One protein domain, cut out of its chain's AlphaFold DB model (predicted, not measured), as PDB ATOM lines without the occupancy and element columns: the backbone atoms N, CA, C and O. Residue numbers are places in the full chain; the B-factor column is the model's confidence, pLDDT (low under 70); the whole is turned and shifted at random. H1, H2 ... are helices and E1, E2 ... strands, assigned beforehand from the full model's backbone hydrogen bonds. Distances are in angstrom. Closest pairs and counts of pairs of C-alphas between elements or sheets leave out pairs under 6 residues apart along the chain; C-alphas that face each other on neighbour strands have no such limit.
ATOM      1  N   LYS A  23     248.973 315.347 307.677       94.19
ATOM      2  CA  LYS A  23     248.922 315.594 309.110       94.19
ATOM      3  C   LYS A  23     247.605 316.268 309.449       94.19
ATOM      4  O   LYS A  23     247.187 317.208 308.773       94.19
ATOM      5  N   TYR A  24     246.975 315.786 310.506       94.31
ATOM      6  CA  TYR A  24     245.821 316.412 311.118       94.31
ATOM      7  C   TYR A  24     246.139 316.710 312.575       94.31
ATOM      8  O   TYR A  24     246.704 315.864 313.263       94.31
ATOM      9  N   THR A  25     245.749 317.889 313.046       94.38
ATOM     10  CA  THR A  25     246.055 318.335 314.406       94.38
ATOM     11  C   THR A  25     244.789 318.795 315.109       94.38
ATOM     12  O   THR A  25     243.987 319.552 314.554       94.38
ATOM     13  N   TYR A  26     244.613 318.322 316.336       92.69
ATOM     14  CA  TYR A  26     243.759 318.949 317.331       92.69
ATOM     15  C   TYR A  26     244.648 319.851 318.188       92.69
ATOM     16  O   TYR A  26     245.535 319.361 318.884       92.69
ATOM     17  N   GLU A  27     244.437 321.167 318.113       91.06
ATOM     18  CA  GLU A  27     245.303 322.166 318.764       91.06
ATOM     19  C   GLU A  27     245.175 322.206 320.296       91.06
ATOM     20  O   GLU A  27     245.976 322.859 320.958       91.06
ATOM     21  N   GLY A  28     244.212 321.484 320.867       83.25
ATOM     22  CA  GLY A  28     243.912 321.522 322.293       83.25
ATOM     23  C   GLY A  28     242.617 322.271 322.604       83.25
ATOM     24  O   GLY A  28     241.926 322.774 321.714       83.25
ATOM     25  N   GLY A  29     242.271 322.300 323.887       83.00
ATOM     26  CA  GLY A  29     241.045 322.894 324.412       83.00
ATOM     27  C   GLY A  29     240.631 322.139 325.665       83.00
ATOM     28  O   GLY A  29     241.240 322.301 326.715       83.00
ATOM     29  N   GLU A  30     239.646 321.255 325.528       78.38
ATOM     30  CA  GLU A  30     239.221 320.326 326.585       78.38
ATOM     31  C   GLU A  30     240.232 319.190 326.830       78.38
ATOM     32  O   GLU A  30     240.226 318.568 327.889       78.38
ATOM     33  N   GLY A  31     241.114 318.923 325.861       83.81
ATOM     34  CA  GLY A  31     242.196 317.946 325.971       83.81
ATOM     35  C   GLY A  31     243.553 318.513 325.539       83.81
ATOM     36  O   GLY A  31     243.625 319.630 325.013       83.81
ATOM     37  N   PRO A  32     244.645 317.746 325.733       90.81
ATOM     38  CA  PRO A  32     245.964 318.128 325.245       90.81
ATOM     39  C   PRO A  32     245.999 318.147 323.711       90.81
ATOM     40  O   PRO A  32     245.155 317.548 323.044       90.81
ATOM     41  N   LYS A  33     247.020 318.800 323.149       93.62
ATOM     42  CA  LYS A  33     247.299 318.747 321.710       93.62
ATOM     43  C   LYS A  33     247.501 317.298 321.255       93.62
ATOM     44  O   LYS A  33     248.204 316.526 321.911       93.62
ATOM     45  N   MET A  34     246.904 316.941 320.120       95.00
ATOM     46  CA  MET A  34     246.985 315.601 319.534       95.00
ATOM     47  C   MET A  34     247.202 315.691 318.029       95.00
ATOM     48  O   MET A  34     246.637 316.561 317.367       95.00
ATOM     49  N   ASP A  35     247.959 314.741 317.489       95.56
ATOM     50  CA  ASP A  35     248.206 314.630 316.056       95.56
ATOM     51  C   ASP A  35     247.728 313.274 315.526       95.56
ATOM     52  O   ASP A  35     247.850 312.245 316.192       95.56
ATOM     53  N   LEU A  36     247.216 313.285 314.299       94.94
ATOM     54  CA  LEU A  36     246.992 312.107 313.472       94.94
ATOM     55  C   LEU A  36     247.865 312.230 312.224       94.94
ATOM     56  O   LEU A  36     247.718 313.164 311.427       94.94
ATOM     57  N   LEU A  37     248.775 311.277 312.069       94.88
ATOM     58  CA  LEU A  37     249.706 311.185 310.955       94.88
ATOM     59  C   LEU A  37     249.222 310.094 310.004       94.88
ATOM     60  O   LEU A  37     249.087 308.945 310.411       94.88
ATOM     61  N   LEU A  38     248.964 310.451 308.752       93.69
ATOM     62  CA  LEU A  38     248.559 309.533 307.692       93.69
ATOM     63  C   LEU A  38     249.722 309.412 306.711       93.69
ATOM     64  O   LEU A  38     249.975 310.344 305.956       93.69
ATOM     65  N   LYS A  39     250.462 308.306 306.769       92.06
ATOM     66  CA  LYS A  39     251.722 308.104 306.041       92.06
ATOM     67  C   LYS A  39     251.486 307.571 304.628       92.06
ATOM     68  O   LYS A  39     250.509 306.863 304.385       92.06
ATOM     69  N   GLU A  40     252.412 307.832 303.708       89.31
ATOM     70  CA  GLU A  40     252.363 307.325 302.324       89.31
ATOM     71  C   GLU A  40     252.340 305.777 302.201       89.31
ATOM     72  O   GLU A  40     251.979 305.208 301.178       89.31
ATOM     73  N   ASN A  41     252.672 305.035 303.248       87.88
ATOM     74  CA  ASN A  41     252.585 303.571 303.229       87.88
ATOM     75  C   ASN A  41     251.215 303.023 303.691       87.88
ATOM     76  O   ASN A  41     251.085 301.819 303.918       87.88
ATOM     77  N   GLY A  42     250.223 303.894 303.899       90.62
ATOM     78  CA  GLY A  42     248.900 303.518 304.404       90.62
ATOM     79  C   GLY A  42     248.822 303.352 305.922       90.62
ATOM     80  O   GLY A  42     247.760 302.998 306.434       90.62
ATOM     81  N   ASP A  43     249.892 303.635 306.668       92.75
ATOM     82  CA  ASP A  43     249.845 303.680 308.133       92.75
ATOM     83  C   ASP A  43     249.173 304.955 308.631       92.75
ATOM     84  O   ASP A  43     249.436 306.056 308.139       92.75
ATOM     85  N   ALA A  44     248.338 304.806 309.652       93.12
ATOM     86  CA  ALA A  44     247.805 305.906 310.432       93.12
ATOM     87  C   ALA A  44     248.313 305.802 311.874       93.12
ATOM     88  O   ALA A  44     248.253 304.740 312.497       93.12
ATOM     89  N   GLU A  45     248.816 306.912 312.401       93.88
ATOM     90  CA  GLU A  45     249.408 306.970 313.733       93.88
ATOM     91  C   GLU A  45     248.841 308.139 314.533       93.88
ATOM     92  O   GLU A  45     248.957 309.302 314.145       93.88
ATOM     93  N   PHE A  46     248.246 307.809 315.677       92.94
ATOM     94  CA  PHE A  46     247.805 308.769 316.680       92.94
ATOM     95  C   PHE A  46     248.942 309.089 317.660       92.94
ATOM     96  O   PHE A  46     249.520 308.182 318.271       92.94
ATOM     97  N   VAL A  47     249.236 310.379 317.841       93.75
ATOM     98  CA  VAL A  47     250.289 310.902 318.724       93.75
ATOM     99  C   VAL A  47     249.673 311.802 319.802       93.75
ATOM    100  O   VAL A  47     248.787 312.614 319.537       93.75
ATOM    101  N   GLY A  48     250.152 311.658 321.041       87.38
ATOM    102  CA  GLY A  48     249.588 312.322 322.222       87.38
ATOM    103  C   GLY A  48     248.398 311.549 322.793       87.38
ATOM    104  O   GLY A  48     248.553 310.882 323.816       87.38
ATOM    105  N   GLY A  49     247.254 311.577 322.104       85.38
ATOM    106  CA  GLY A  49     246.016 310.888 322.496       85.38
ATOM    107  C   GLY A  49     245.624 309.746 321.559       85.38
ATOM    108  O   GLY A  49     246.288 309.503 320.559       85.38
ATOM    109  N   PHE A  50     244.580 309.000 321.931       86.44
ATOM    110  CA  PHE A  50     244.027 307.859 321.178       86.44
ATOM    111  C   PHE A  50     245.036 306.797 320.717       86.44
ATOM    112  O   PHE A  50     244.771 306.052 319.780       86.44
ATOM    113  N   LYS A  51     246.178 306.661 321.401       88.56
ATOM    114  CA  LYS A  51     247.216 305.676 321.049       88.56
ATOM    115  C   LYS A  51     246.716 304.229 321.048       88.56
ATOM    116  O   LYS A  51     247.299 303.390 320.379       88.56
ATOM    117  N   TRP A  52     245.637 303.937 321.772       85.56
ATOM    118  CA  TRP A  52     244.975 302.629 321.781       85.56
ATOM    119  C   TRP A  52     244.277 302.283 320.451       85.56
ATOM    120  O   TRP A  52     243.940 301.125 320.226       85.56
ATOM    121  N   LEU A  53     244.094 303.258 319.552       85.62
ATOM    122  CA  LEU A  53     243.669 303.037 318.168       85.62
ATOM    123  C   LEU A  53     244.837 302.649 317.245       85.62
ATOM    124  O   LEU A  53     244.593 302.291 316.096       85.62
ATOM    125  N   ASN A  54     246.087 302.701 317.723       89.06
ATOM    126  CA  ASN A  54     247.250 302.248 316.965       89.06
ATOM    127  C   ASN A  54     247.436 300.718 317.089       89.06
ATOM    128  O   ASN A  54     247.151 300.151 318.146       89.06
ATOM    129  N   PRO A  55     247.983 300.041 316.061       89.44
ATOM    130  CA  PRO A  55     248.289 300.577 314.736       89.44
ATOM    131  C   PRO A  55     247.013 300.725 313.897       89.44
ATOM    132  O   PRO A  55     246.281 299.754 313.706       89.44
ATOM    133  N   ALA A  56     246.767 301.923 313.367       91.69
ATOM    134  CA  ALA A  56     245.674 302.172 312.435       91.69
ATOM    135  C   ALA A  56     246.194 302.160 310.990       91.69
ATOM    136  O   ALA A  56     247.392 302.292 310.727       91.69
ATOM    137  N   LYS A  57     245.277 302.004 310.038       93.38
ATOM    138  CA  LYS A  57     245.548 302.129 308.602       93.38
ATOM    139  C   LYS A  57     244.640 303.185 307.989       93.38
ATOM    140  O   LYS A  57     243.614 303.537 308.575       93.38
ATOM    141  N   TRP A  58     244.995 303.686 306.813       93.31
ATOM    142  CA  TRP A  58     244.159 304.638 306.093       93.31
ATOM    143  C   TRP A  58     244.248 304.507 304.575       93.31
ATOM    144  O   TRP A  58     245.262 304.089 304.019       93.31
ATOM    145  N   GLU A  59     243.188 304.964 303.915       92.44
ATOM    146  CA  GLU A  59     243.078 305.042 302.459       92.44
ATOM    147  C   GLU A  59     242.494 306.397 302.029       92.44
ATOM    148  O   GLU A  59     241.680 307.001 302.740       92.44
ATOM    149  N   LEU A  60     242.883 306.856 300.834       88.69
ATOM    150  CA  LEU A  60     242.365 308.065 300.188       88.69
ATOM    151  C   LEU A  60     241.640 307.711 298.887       88.69
ATOM    152  O   LEU A  60     242.276 307.379 297.885       88.69
ATOM    153  N   ASP A  61     240.325 307.915 298.847       86.00
ATOM    154  CA  ASP A  61     239.596 307.972 297.577       86.00
ATOM    155  C   ASP A  61     239.787 309.368 296.970       86.00
ATOM    156  O   ASP A  61     239.085 310.329 297.315       86.00
ATOM    157  N   LYS A  62     240.756 309.485 296.056       70.94
ATOM    158  CA  LYS A  62     241.100 310.741 295.372       70.94
ATOM    159  C   LYS A  62     239.956 311.329 294.554       70.94
ATOM    160  O   LYS A  62     239.863 312.551 294.457       70.94
ATOM    161  N   SER A  63     239.089 310.487 293.990       76.88
ATOM    162  CA  SER A  63     237.976 310.950 293.154       76.88
ATOM    163  C   SER A  63     236.935 311.711 293.975       76.88
ATOM    164  O   SER A  63     236.360 312.692 293.510       76.88
ATOM    165  N   LYS A  64     236.750 311.301 295.234       70.88
ATOM    166  CA  LYS A  64     235.748 311.864 296.149       70.88
ATOM    167  C   LYS A  64     236.346 312.705 297.275       70.88
ATOM    168  O   LYS A  64     235.596 313.302 298.040       70.88
ATOM    169  N   LYS A  65     237.679 312.774 297.371       81.25
ATOM    170  CA  LYS A  65     238.417 313.395 298.486       81.25
ATOM    171  C   LYS A  65     237.982 312.823 299.844       81.25
ATOM    172  O   LYS A  65     237.861 313.565 300.825       81.25
ATOM    173  N   ASN A  66     237.736 311.511 299.881       88.12
ATOM    174  CA  ASN A  66     237.335 310.809 301.098       88.12
ATOM    175  C   ASN A  66     238.541 310.143 301.745       88.12
ATOM    176  O   ASN A  66     239.325 309.500 301.053       88.12
ATOM    177  N   ILE A  67     238.632 310.237 303.066       90.62
ATOM    178  CA  ILE A  67     239.593 309.463 303.855       90.62
ATOM    179  C   ILE A  67     238.837 308.368 304.581       90.62
ATOM    180  O   ILE A  67     237.805 308.642 305.188       90.62
ATOM    181  N   THR A  68     239.362 307.152 304.549       92.06
ATOM    182  CA  THR A  68     238.877 306.061 305.392       92.06
ATOM    183  C   THR A  68     239.969 305.693 306.378       92.06
ATOM    184  O   THR A  68     241.096 305.445 305.966       92.06
ATOM    185  N   LEU A  69     239.642 305.675 307.669       91.81
ATOM    186  CA  LEU A  69     240.490 305.119 308.721       91.81
ATOM    187  C   LEU A  69     240.036 303.698 309.027       91.81
ATOM    188  O   LEU A  69     238.834 303.449 309.124       91.81
ATOM    189  N   PHE A  70     240.989 302.797 309.213       91.38
ATOM    190  CA  PHE A  70     240.773 301.415 309.616       91.38
ATOM    191  C   PHE A  70     241.481 301.178 310.939       91.38
ATOM    192  O   PHE A  70     242.660 301.504 311.096       91.38
ATOM    193  N   PHE A  71     240.760 300.596 311.884       88.31
ATOM    194  CA  PHE A  71     241.242 300.425 313.244       88.31
ATOM    195  C   PHE A  71     241.548 298.954 313.528       88.31
ATOM    196  O   PHE A  71     240.835 298.067 313.043       88.31
ATOM    197  N   PRO A  72     242.591 298.669 314.326       84.69
ATOM    198  CA  PRO A  72     242.981 297.305 314.636       84.69
ATOM    199  C   PRO A  72     241.869 296.604 315.419       84.69
ATOM    200  O   PRO A  72     241.032 297.239 316.070       84.69
ATOM    201  N   LYS A  73     241.872 295.268 315.387       70.25
ATOM    202  CA  LYS A  73     240.992 294.455 316.232       70.25
ATOM    203  C   LYS A  73     241.449 294.557 317.697       70.25
ATOM    204  O   LYS A  73     242.233 293.739 318.157       70.25
ATOM    205  N   GLY A  74     240.987 295.589 318.399       67.94
ATOM    206  CA  GLY A  74     241.048 295.711 319.862       67.94
ATOM    207  C   GLY A  74     239.800 295.133 320.537       67.94
ATOM    208  O   GLY A  74     238.967 294.520 319.857       67.94
ATOM    209  N   LYS A  75     239.627 295.387 321.844       60.22
ATOM    210  CA  LYS A  75     238.372 295.064 322.545       60.22
ATOM    211  C   LYS A  75     237.211 295.743 321.814       60.22
ATOM    212  O   LYS A  75     237.324 296.887 321.377       60.22
ATOM    213  N   GLU A  76     236.129 295.003 321.602       62.00
ATOM    214  CA  GLU A  76     234.958 295.449 320.834       62.00
ATOM    215  C   GLU A  76     234.380 296.762 321.387       62.00
ATOM    216  O   GLU A  76     234.141 297.704 320.631       62.00
ATOM    217  N   THR A  77     234.367 296.880 322.718       62.16
ATOM    218  CA  THR A  77     233.948 298.057 323.494       62.16
ATOM    219  C   THR A  77     234.655 299.354 323.104       62.16
ATOM    220  O   THR A  77     234.053 300.427 323.127       62.16
ATOM    221  N   ASP A  78     235.929 299.280 322.719       68.88
ATOM    222  CA  ASP A  78     236.741 300.464 322.429       68.88
ATOM    223  C   ASP A  78     236.346 301.063 321.068       68.88
ATOM    224  O   ASP A  78     236.300 302.282 320.884       68.88
ATOM    225  N   PHE A  79     235.988 300.204 320.107       69.56
ATOM    226  CA  PHE A  79     235.500 300.641 318.800       69.56
ATOM    227  C   PHE A  79     234.020 301.018 318.830       69.56
ATOM    228  O   PHE A  79     233.617 301.959 318.153       69.56
ATOM    229  N   GLU A  80     233.208 300.358 319.649       69.69
ATOM    230  CA  GLU A  80     231.827 300.785 319.895       69.69
ATOM    231  C   GLU A  80     231.768 302.180 320.521       69.69
ATOM    232  O   GLU A  80     230.997 303.019 320.060       69.69
ATOM    233  N   THR A  81     232.648 302.467 321.486       68.88
ATOM    234  CA  THR A  81     232.803 303.808 322.073       68.88
ATOM    235  C   THR A  81     233.162 304.837 321.001       68.88
ATOM    236  O   THR A  81     232.564 305.912 320.935       68.88
ATOM    237  N   PHE A  82     234.071 304.483 320.083       69.69
ATOM    238  CA  PHE A  82     234.348 305.292 318.896       69.69
ATOM    239  C   PHE A  82     233.090 305.553 318.075       69.69
ATOM    240  O   PHE A  82     232.797 306.699 317.737       69.69
ATOM    241  N   VAL A  83     232.338 304.504 317.757       67.81
ATOM    242  CA  VAL A  83     231.143 304.594 316.918       67.81
ATOM    243  C   VAL A  83     230.073 305.469 317.566       67.81
ATOM    244  O   VAL A  83     229.474 306.282 316.863       67.81
ATOM    245  N   ILE A  84     229.848 305.333 318.872       69.62
ATOM    246  CA  ILE A  84     228.878 306.131 319.630       69.62
ATOM    247  C   ILE A  84     229.219 307.616 319.503       69.62
ATOM    248  O   ILE A  84     228.433 308.369 318.930       69.62
ATOM    249  N   HIS A  85     230.430 308.018 319.883       69.06
ATOM    250  CA  HIS A  85     230.830 309.426 319.818       69.06
ATOM    251  C   HIS A  85     230.939 309.959 318.386       69.06
ATOM    252  O   HIS A  85     230.736 311.144 318.138       69.06
ATOM    253  N   SER A  86     231.205 309.086 317.413       64.81
ATOM    254  CA  SER A  86     231.208 309.450 315.994       64.81
ATOM    255  C   SER A  86     229.809 309.739 315.426       64.81
ATOM    256  O   SER A  86     229.695 310.346 314.364       64.81
ATOM    257  N   LYS A  87     228.747 309.298 316.114       62.09
ATOM    258  CA  LYS A  87     227.335 309.502 315.745       62.09
ATOM    259  C   LYS A  87     226.650 310.588 316.585       62.09
ATOM    260  O   LYS A  87     225.504 310.936 316.301       62.09
ATOM    261  N   GLU A  88     227.322 311.116 317.604       61.50
ATOM    262  CA  GLU A  88     226.787 312.133 318.508       61.50
ATOM    263  C   GLU A  88     226.981 313.551 317.960       61.50
ATOM    264  O   GLU A  88     227.963 313.868 317.295       61.50
ATOM    265  N   LYS A  89     226.033 314.444 318.258       54.72
ATOM    266  CA  LYS A  89     226.202 315.877 317.997       54.72
ATOM    267  C   LYS A  89     227.049 316.479 319.111       54.72
ATOM    268  O   LYS A  89     226.564 316.622 320.228       54.72
ATOM    269  N   VAL A  90     228.263 316.919 318.797       52.00
ATOM    270  CA  VAL A  90     229.056 317.746 319.716       52.00
ATOM    271  C   VAL A  90     228.741 319.216 319.426       52.00
ATOM    272  O   VAL A  90     228.913 319.693 318.303       52.00
ATOM    273  N   HIS A  91     228.197 319.919 320.424       52.00
ATOM    274  CA  HIS A  91     227.796 321.335 320.346       52.00
ATOM    275  C   HIS A  91     226.896 321.688 319.144       52.00
ATOM    276  O   HIS A  91     227.101 322.691 318.464       52.00
ATOM    277  N   GLY A  92     225.900 320.846 318.849       51.41
ATOM    278  CA  GLY A  92     224.879 321.129 317.830       51.41
ATOM    279  C   GLY A  92     225.318 320.947 316.370       51.41
ATOM    280  O   GLY A  92     224.472 321.038 315.481       51.41
ATOM    281  N   ASN A  93     226.586 320.621 316.109       50.22
ATOM    282  CA  ASN A  93     227.099 320.356 314.766       50.22
ATOM    283  C   ASN A  93     227.200 318.849 314.495       50.22
ATOM    284  O   ASN A  93     227.517 318.062 315.386       50.22
ATOM    285  N   TRP A  94     226.938 318.440 313.249       52.97
ATOM    286  CA  TRP A  94     227.183 317.068 312.801       52.97
ATOM    287  C   TRP A  94     228.689 316.784 312.820       52.97
ATOM    288  O   TRP A  94     229.471 317.379 312.079       52.97
ATOM    289  N   VAL A  95     229.085 315.875 313.696       58.66
ATOM    290  CA  VAL A  95     230.448 315.393 313.916       58.66
ATOM    291  C   VAL A  95     230.680 314.286 312.897       58.66
ATOM    292  O   VAL A  95     229.942 313.315 312.879       58.66
ATOM    293  N   ASN A  96     231.573 314.510 311.930       65.19
ATOM    294  CA  ASN A  96     231.357 313.988 310.576       65.19
ATOM    295  C   ASN A  96     232.269 312.820 310.164       65.19
ATOM    296  O   ASN A  96     233.206 313.046 309.399       65.19
ATOM    297  N   PRO A  97     231.954 311.566 310.521       73.88
ATOM    298  CA  PRO A  97     232.131 310.440 309.630       73.88
ATOM    299  C   PRO A  97     230.885 310.233 308.770       73.88
ATOM    300  O   PRO A  97     229.752 310.150 309.233       73.88
ATOM    301  N   SER A  98     231.108 310.106 307.471       80.56
ATOM    302  CA  SER A  98     230.077 309.873 306.465       80.56
ATOM    303  C   SER A  98     229.627 308.416 306.376       80.56
ATOM    304  O   SER A  98     228.553 308.146 305.837       80.56
ATOM    305  N   LYS A  99     230.450 307.471 306.842       85.19
ATOM    306  CA  LYS A  99     230.101 306.049 306.933       85.19
ATOM    307  C   LYS A  99     230.925 305.383 308.027       85.19
ATOM    308  O   LYS A  99     232.118 305.643 308.134       85.19
ATOM    309  N   VAL A 100     230.294 304.483 308.772       84.56
ATOM    310  CA  VAL A 100     230.954 303.597 309.734       84.56
ATOM    311  C   VAL A 100     230.635 302.156 309.351       84.56
ATOM    312  O   VAL A 100     229.478 301.829 309.089       84.56
ATOM    313  N   ASP A 101     231.655 301.309 309.284       86.31
ATOM    314  CA  ASP A 101     231.542 299.877 309.010       86.31
ATOM    315  C   ASP A 101     232.106 299.108 310.207       86.31
ATOM    316  O   ASP A 101     233.310 299.149 310.466       86.31
ATOM    317  N   LEU A 102     231.222 298.437 310.948       82.50
ATOM    318  CA  LEU A 102     231.583 297.694 312.157       82.50
ATOM    319  C   LEU A 102     232.378 296.426 311.851       82.50
ATOM    320  O   LEU A 102     233.282 296.068 312.601       82.50
ATOM    321  N   VAL A 103     232.090 295.785 310.718       83.50
ATOM    322  CA  VAL A 103     232.741 294.535 310.314       83.50
ATOM    323  C   VAL A 103     234.172 294.819 309.870       83.50
ATOM    324  O   VAL A 103     235.109 294.137 310.285       83.50
ATOM    325  N   LYS A 104     234.355 295.866 309.058       86.31
ATOM    326  CA  LYS A 104     235.677 296.315 308.597       86.31
ATOM    327  C   LYS A 104     236.412 297.188 309.613       86.31
ATOM    328  O   LYS A 104     237.560 297.541 309.362       86.31
ATOM    329  N   ARG A 105     235.754 297.564 310.717       86.69
ATOM    330  CA  ARG A 105     236.231 298.545 311.709       86.69
ATOM    331  C   ARG A 105     236.781 299.796 311.035       86.69
ATOM    332  O   ARG A 105     237.910 300.217 311.285       86.69
ATOM    333  N   SER A 106     235.981 300.345 310.126       89.06
ATOM    334  CA  SER A 106     236.390 301.463 309.284       89.06
ATOM    335  C   SER A 106     235.441 302.640 309.385       89.06
ATOM    336  O   SER A 106     234.237 302.480 309.604       89.06
ATOM    337  N   VAL A 107     236.002 303.831 309.229       88.75
ATOM    338  CA  VAL A 107     235.293 305.095 309.368       88.75
ATOM    339  C   VAL A 107     235.711 306.001 308.222       88.75
ATOM    340  O   VAL A 107     236.882 306.345 308.082       88.75
ATOM    341  N   MET A 108     234.747 306.364 307.381       90.31
ATOM    342  CA  MET A 108     234.950 307.190 306.197       90.31
ATOM    343  C   MET A 108     234.538 308.632 306.470       90.31
ATOM    344  O   MET A 108     233.453 308.885 306.985       90.31
ATOM    345  N   TYR A 109     235.345 309.572 306.002       88.88
ATOM    346  CA  TYR A 109     235.167 311.013 306.107       88.88
ATOM    347  C   TYR A 109     235.091 311.616 304.702       88.88
ATOM    348  O   TYR A 109     236.052 311.510 303.939       88.88
ATOM    349  N   LYS A 110     233.970 312.256 304.343       86.19
ATOM    350  CA  LYS A 110     233.859 313.047 303.103       86.19
ATOM    351  C   LYS A 110     234.467 314.432 303.287       86.19
ATOM    352  O   LYS A 110     234.328 315.020 304.356       86.19
ATOM    353  N   ASN A 111     235.059 314.988 302.226       78.81
ATOM    354  CA  ASN A 111     235.641 316.337 302.229       78.81
ATOM    355  C   ASN A 111     236.599 316.549 303.417       78.81
ATOM    356  O   ASN A 111     236.416 317.467 304.220       78.81
ATOM    357  N   ALA A 112     237.607 315.679 303.524       79.94
ATOM    358  CA  ALA A 112     238.460 315.475 304.698       79.94
ATOM    359  C   ALA A 112     239.435 316.633 305.032       79.94
ATOM    360  O   ALA A 112     240.617 316.417 305.273       79.94
ATOM    361  N   ASN A 113     238.973 317.883 305.057       84.62
ATOM    362  CA  ASN A 113     239.727 319.019 305.599       84.62
ATOM    363  C   ASN A 113     239.684 319.056 307.133       84.62
ATOM    364  O   ASN A 113     240.582 319.608 307.765       84.62
ATOM    365  N   LYS A 114     238.643 318.461 307.724       85.88
ATOM    366  CA  LYS A 114     238.491 318.255 309.163       85.88
ATOM    367  C   LYS A 114     238.045 316.821 309.411       85.88
ATOM    368  O   LYS A 114     237.227 316.301 308.654       85.88
ATOM    369  N   LEU A 115     238.573 316.207 310.459       88.00
ATOM    370  CA  LEU A 115     238.206 314.873 310.915       88.00
ATOM    371  C   LEU A 115     237.731 315.006 312.352       88.00
ATOM    372  O   LEU A 115     238.496 315.452 313.205       88.00
ATOM    373  N   ASN A 116     236.480 314.644 312.622       85.31
ATOM    374  CA  ASN A 116     236.057 314.498 314.003       85.31
ATOM    375  C   ASN A 116     236.282 313.053 314.450       85.31
ATOM    376  O   ASN A 116     235.786 312.104 313.835       85.31
ATOM    377  N   ILE A 117     237.080 312.904 315.497       85.00
ATOM    378  CA  ILE A 117     237.491 311.624 316.047       85.00
ATOM    379  C   ILE A 117     237.141 311.666 317.530       85.00
ATOM    380  O   ILE A 117     237.724 312.456 318.267       85.00
ATOM    381  N   LEU A 118     236.178 310.839 317.955       80.81
ATOM    382  CA  LEU A 118     235.728 310.756 319.354       80.81
ATOM    383  C   LEU A 118     235.287 312.109 319.950       80.81
ATOM    384  O   LEU A 118     235.511 312.379 321.123       80.81
ATOM    385  N   GLY A 119     234.703 312.987 319.133       78.75
ATOM    386  CA  GLY A 119     234.294 314.332 319.542       78.75
ATOM    387  C   GLY A 119     235.365 315.410 319.345       78.75
ATOM    388  O   GLY A 119     235.030 316.593 319.305       78.75
ATOM    389  N   PHE A 120     236.623 315.041 319.092       85.25
ATOM    390  CA  PHE A 120     237.728 315.981 318.897       85.25
ATOM    391  C   PHE A 120     237.891 316.344 317.421       85.25
ATOM    392  O   PHE A 120     238.000 315.477 316.553       85.25
ATOM    393  N   ASN A 121     237.919 317.645 317.124       87.56
ATOM    394  CA  ASN A 121     238.021 318.160 315.758       87.56
ATOM    395  C   ASN A 121     239.483 318.339 315.342       87.56
ATOM    396  O   ASN A 121     240.112 319.348 315.664       87.56
ATOM    397  N   PHE A 122     240.000 317.394 314.568       91.00
ATOM    398  CA  PHE A 122     241.312 317.501 313.953       91.00
ATOM    399  C   PHE A 122     241.219 318.268 312.629       91.00
ATOM    400  O   PHE A 122     240.363 317.984 311.788       91.00
ATOM    401  N   THR A 123     242.120 319.221 312.413       91.81
ATOM    402  CA  THR A 123     242.185 320.025 311.184       91.81
ATOM    403  C   THR A 123     243.395 319.623 310.356       91.81
ATOM    404  O   THR A 123     244.480 319.420 310.896       91.81
ATOM    405  N   LYS A 124     243.211 319.501 309.037       92.50
ATOM    406  CA  LYS A 124     244.294 319.183 308.105       92.50
ATOM    407  C   LYS A 124     245.340 320.297 308.108       92.50
ATOM    408  O   LYS A 124     245.018 321.445 307.801       92.50
ATOM    409  N   VAL A 125     246.590 319.942 308.376       92.50
ATOM    410  CA  VAL A 125     247.740 320.838 308.239       92.50
ATOM    411  C   VAL A 125     248.112 320.904 306.758       92.50
ATOM    412  O   VAL A 125     248.261 319.875 306.093       92.50
ATOM    413  N   LYS A 126     248.214 322.115 306.207       82.06
ATOM    414  CA  LYS A 126     248.720 322.317 304.843       82.06
ATOM    415  C   LYS A 126     250.236 322.100 304.869       82.06
ATOM    416  O   LYS A 126     250.891 322.645 305.748       82.06
TER     417      LYS A 126
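Overview. This is residues 23 to 126 of the 128 residues of an uncharacterized protein of Bdellovibrionaceae bacterium (UniProt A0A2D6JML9). One antiparallel sheet of nine strands curls round like part of a barrel, folded back so that E8 and E9 face the larger leaf of the other strands, with E1 as the hinge. The one helix, H1, lies beside the strands by the sheet's two edge strands, E6 and E8, and a long link leads from it to E6. The printed part has 104 residues with one named helix and nine named strands, along the chain E1 E2 E3 E4 E5 H1 E6 E7 E8 E9; across the sheet the order is E6 E7 E5 E4 E3 E2 E1 E9 E8. The class is mixed, helices and strands. The whole is compact, with a radius of gyration of the C-alphas of 12.7 A, and rounded, with spans of 34 by 31 by 25 A.

Along the chain. Find C-alpha 23 at (248.922, 315.594, 309.110), where E1 begins; it runs over residues 23 to 26, 10.3 A. Next come E2, residues 34 to 38, 13.4 A, and E3, residues 43 to 47, 12.8 A. E4, residues 56 to 61, is 17.1 A long, and E5, residues 66 to 70, is 13.1 A. Look for C-alpha 76 at (234.958, 295.449, 320.834): from there H1 runs over residues 76 to 87, 16.8 A. Then follow E6, residues 99 to 101, 6.7 A; E7, residues 106 to 109, 10.1 A; and E8, residues 114 to 117, 9.6 A. E9, residues 120 to 125, 15.4 A, ends at C-alpha 125, (247.740, 320.838, 308.239).

Arrangement. Begin with E1 to E5, a meander, each strand the antiparallel neighbour of the one before. In the hairpin of E1 and E2, look at N 24 and O 36, 2.9 A apart and within hydrogen-bond range. In the hairpin of E2 and E3, N 47 and O 35 are within range at 2.8 A. E3 pairs with E4 over its residues 43 to 44 and with E2 over its residues 44 to 47; N 44 and O 56 are 2.9 A apart. E4 and E5 form a hairpin with N 70 and O 57 at 2.8 A. On the other side of E5 stands E7, antiparallel at 158 degrees, with N 109 and O 67 at 2.8 A. E6 is the edge strand beside E7; in this hairpin N 108 and O 99 are 2.8 A apart. E5, H1 and E6 make a split strand-helix-strand unit, two strands that run the same way with E7 between them, and its crossover is right-handed. At the other end of the sheet, E1 and E9 are antiparallel, with N 125 and O 23 at 2.8 A. The hairpin of E8 and E9 has N 122 and O 115 at 2.8 A. The closest C-alphas of E7 and E8 are those of Tyr 109 and Leu 115, 6.9 A apart. H1 is on the sheet at a height of 8.3 A, over none of its strands; its closest C-alpha pair with E8 is Ser 86 and Ile 117, 6.6 A, and with E6 Val 83 and Val 100, 7.3 A. In H1 every O i to N i+4 pair is within hydrogen-bond range. E1 and E7 are apart, for instance.

Size, cuts and confidence. The C-alphas of Asn 41 and Gly 92 are the two farthest apart, at 35.9 A, while those of Lys 23 and Lys 126 are 8.0 A apart. The printed part has no cut. The link from H1 to E6, 11 residues, is long; within it residues 89 to 90 pair with residues 93 to 94, antiparallel. The mean pLDDT of the printed part is 81.9, and residues 74 to 96 are under 70.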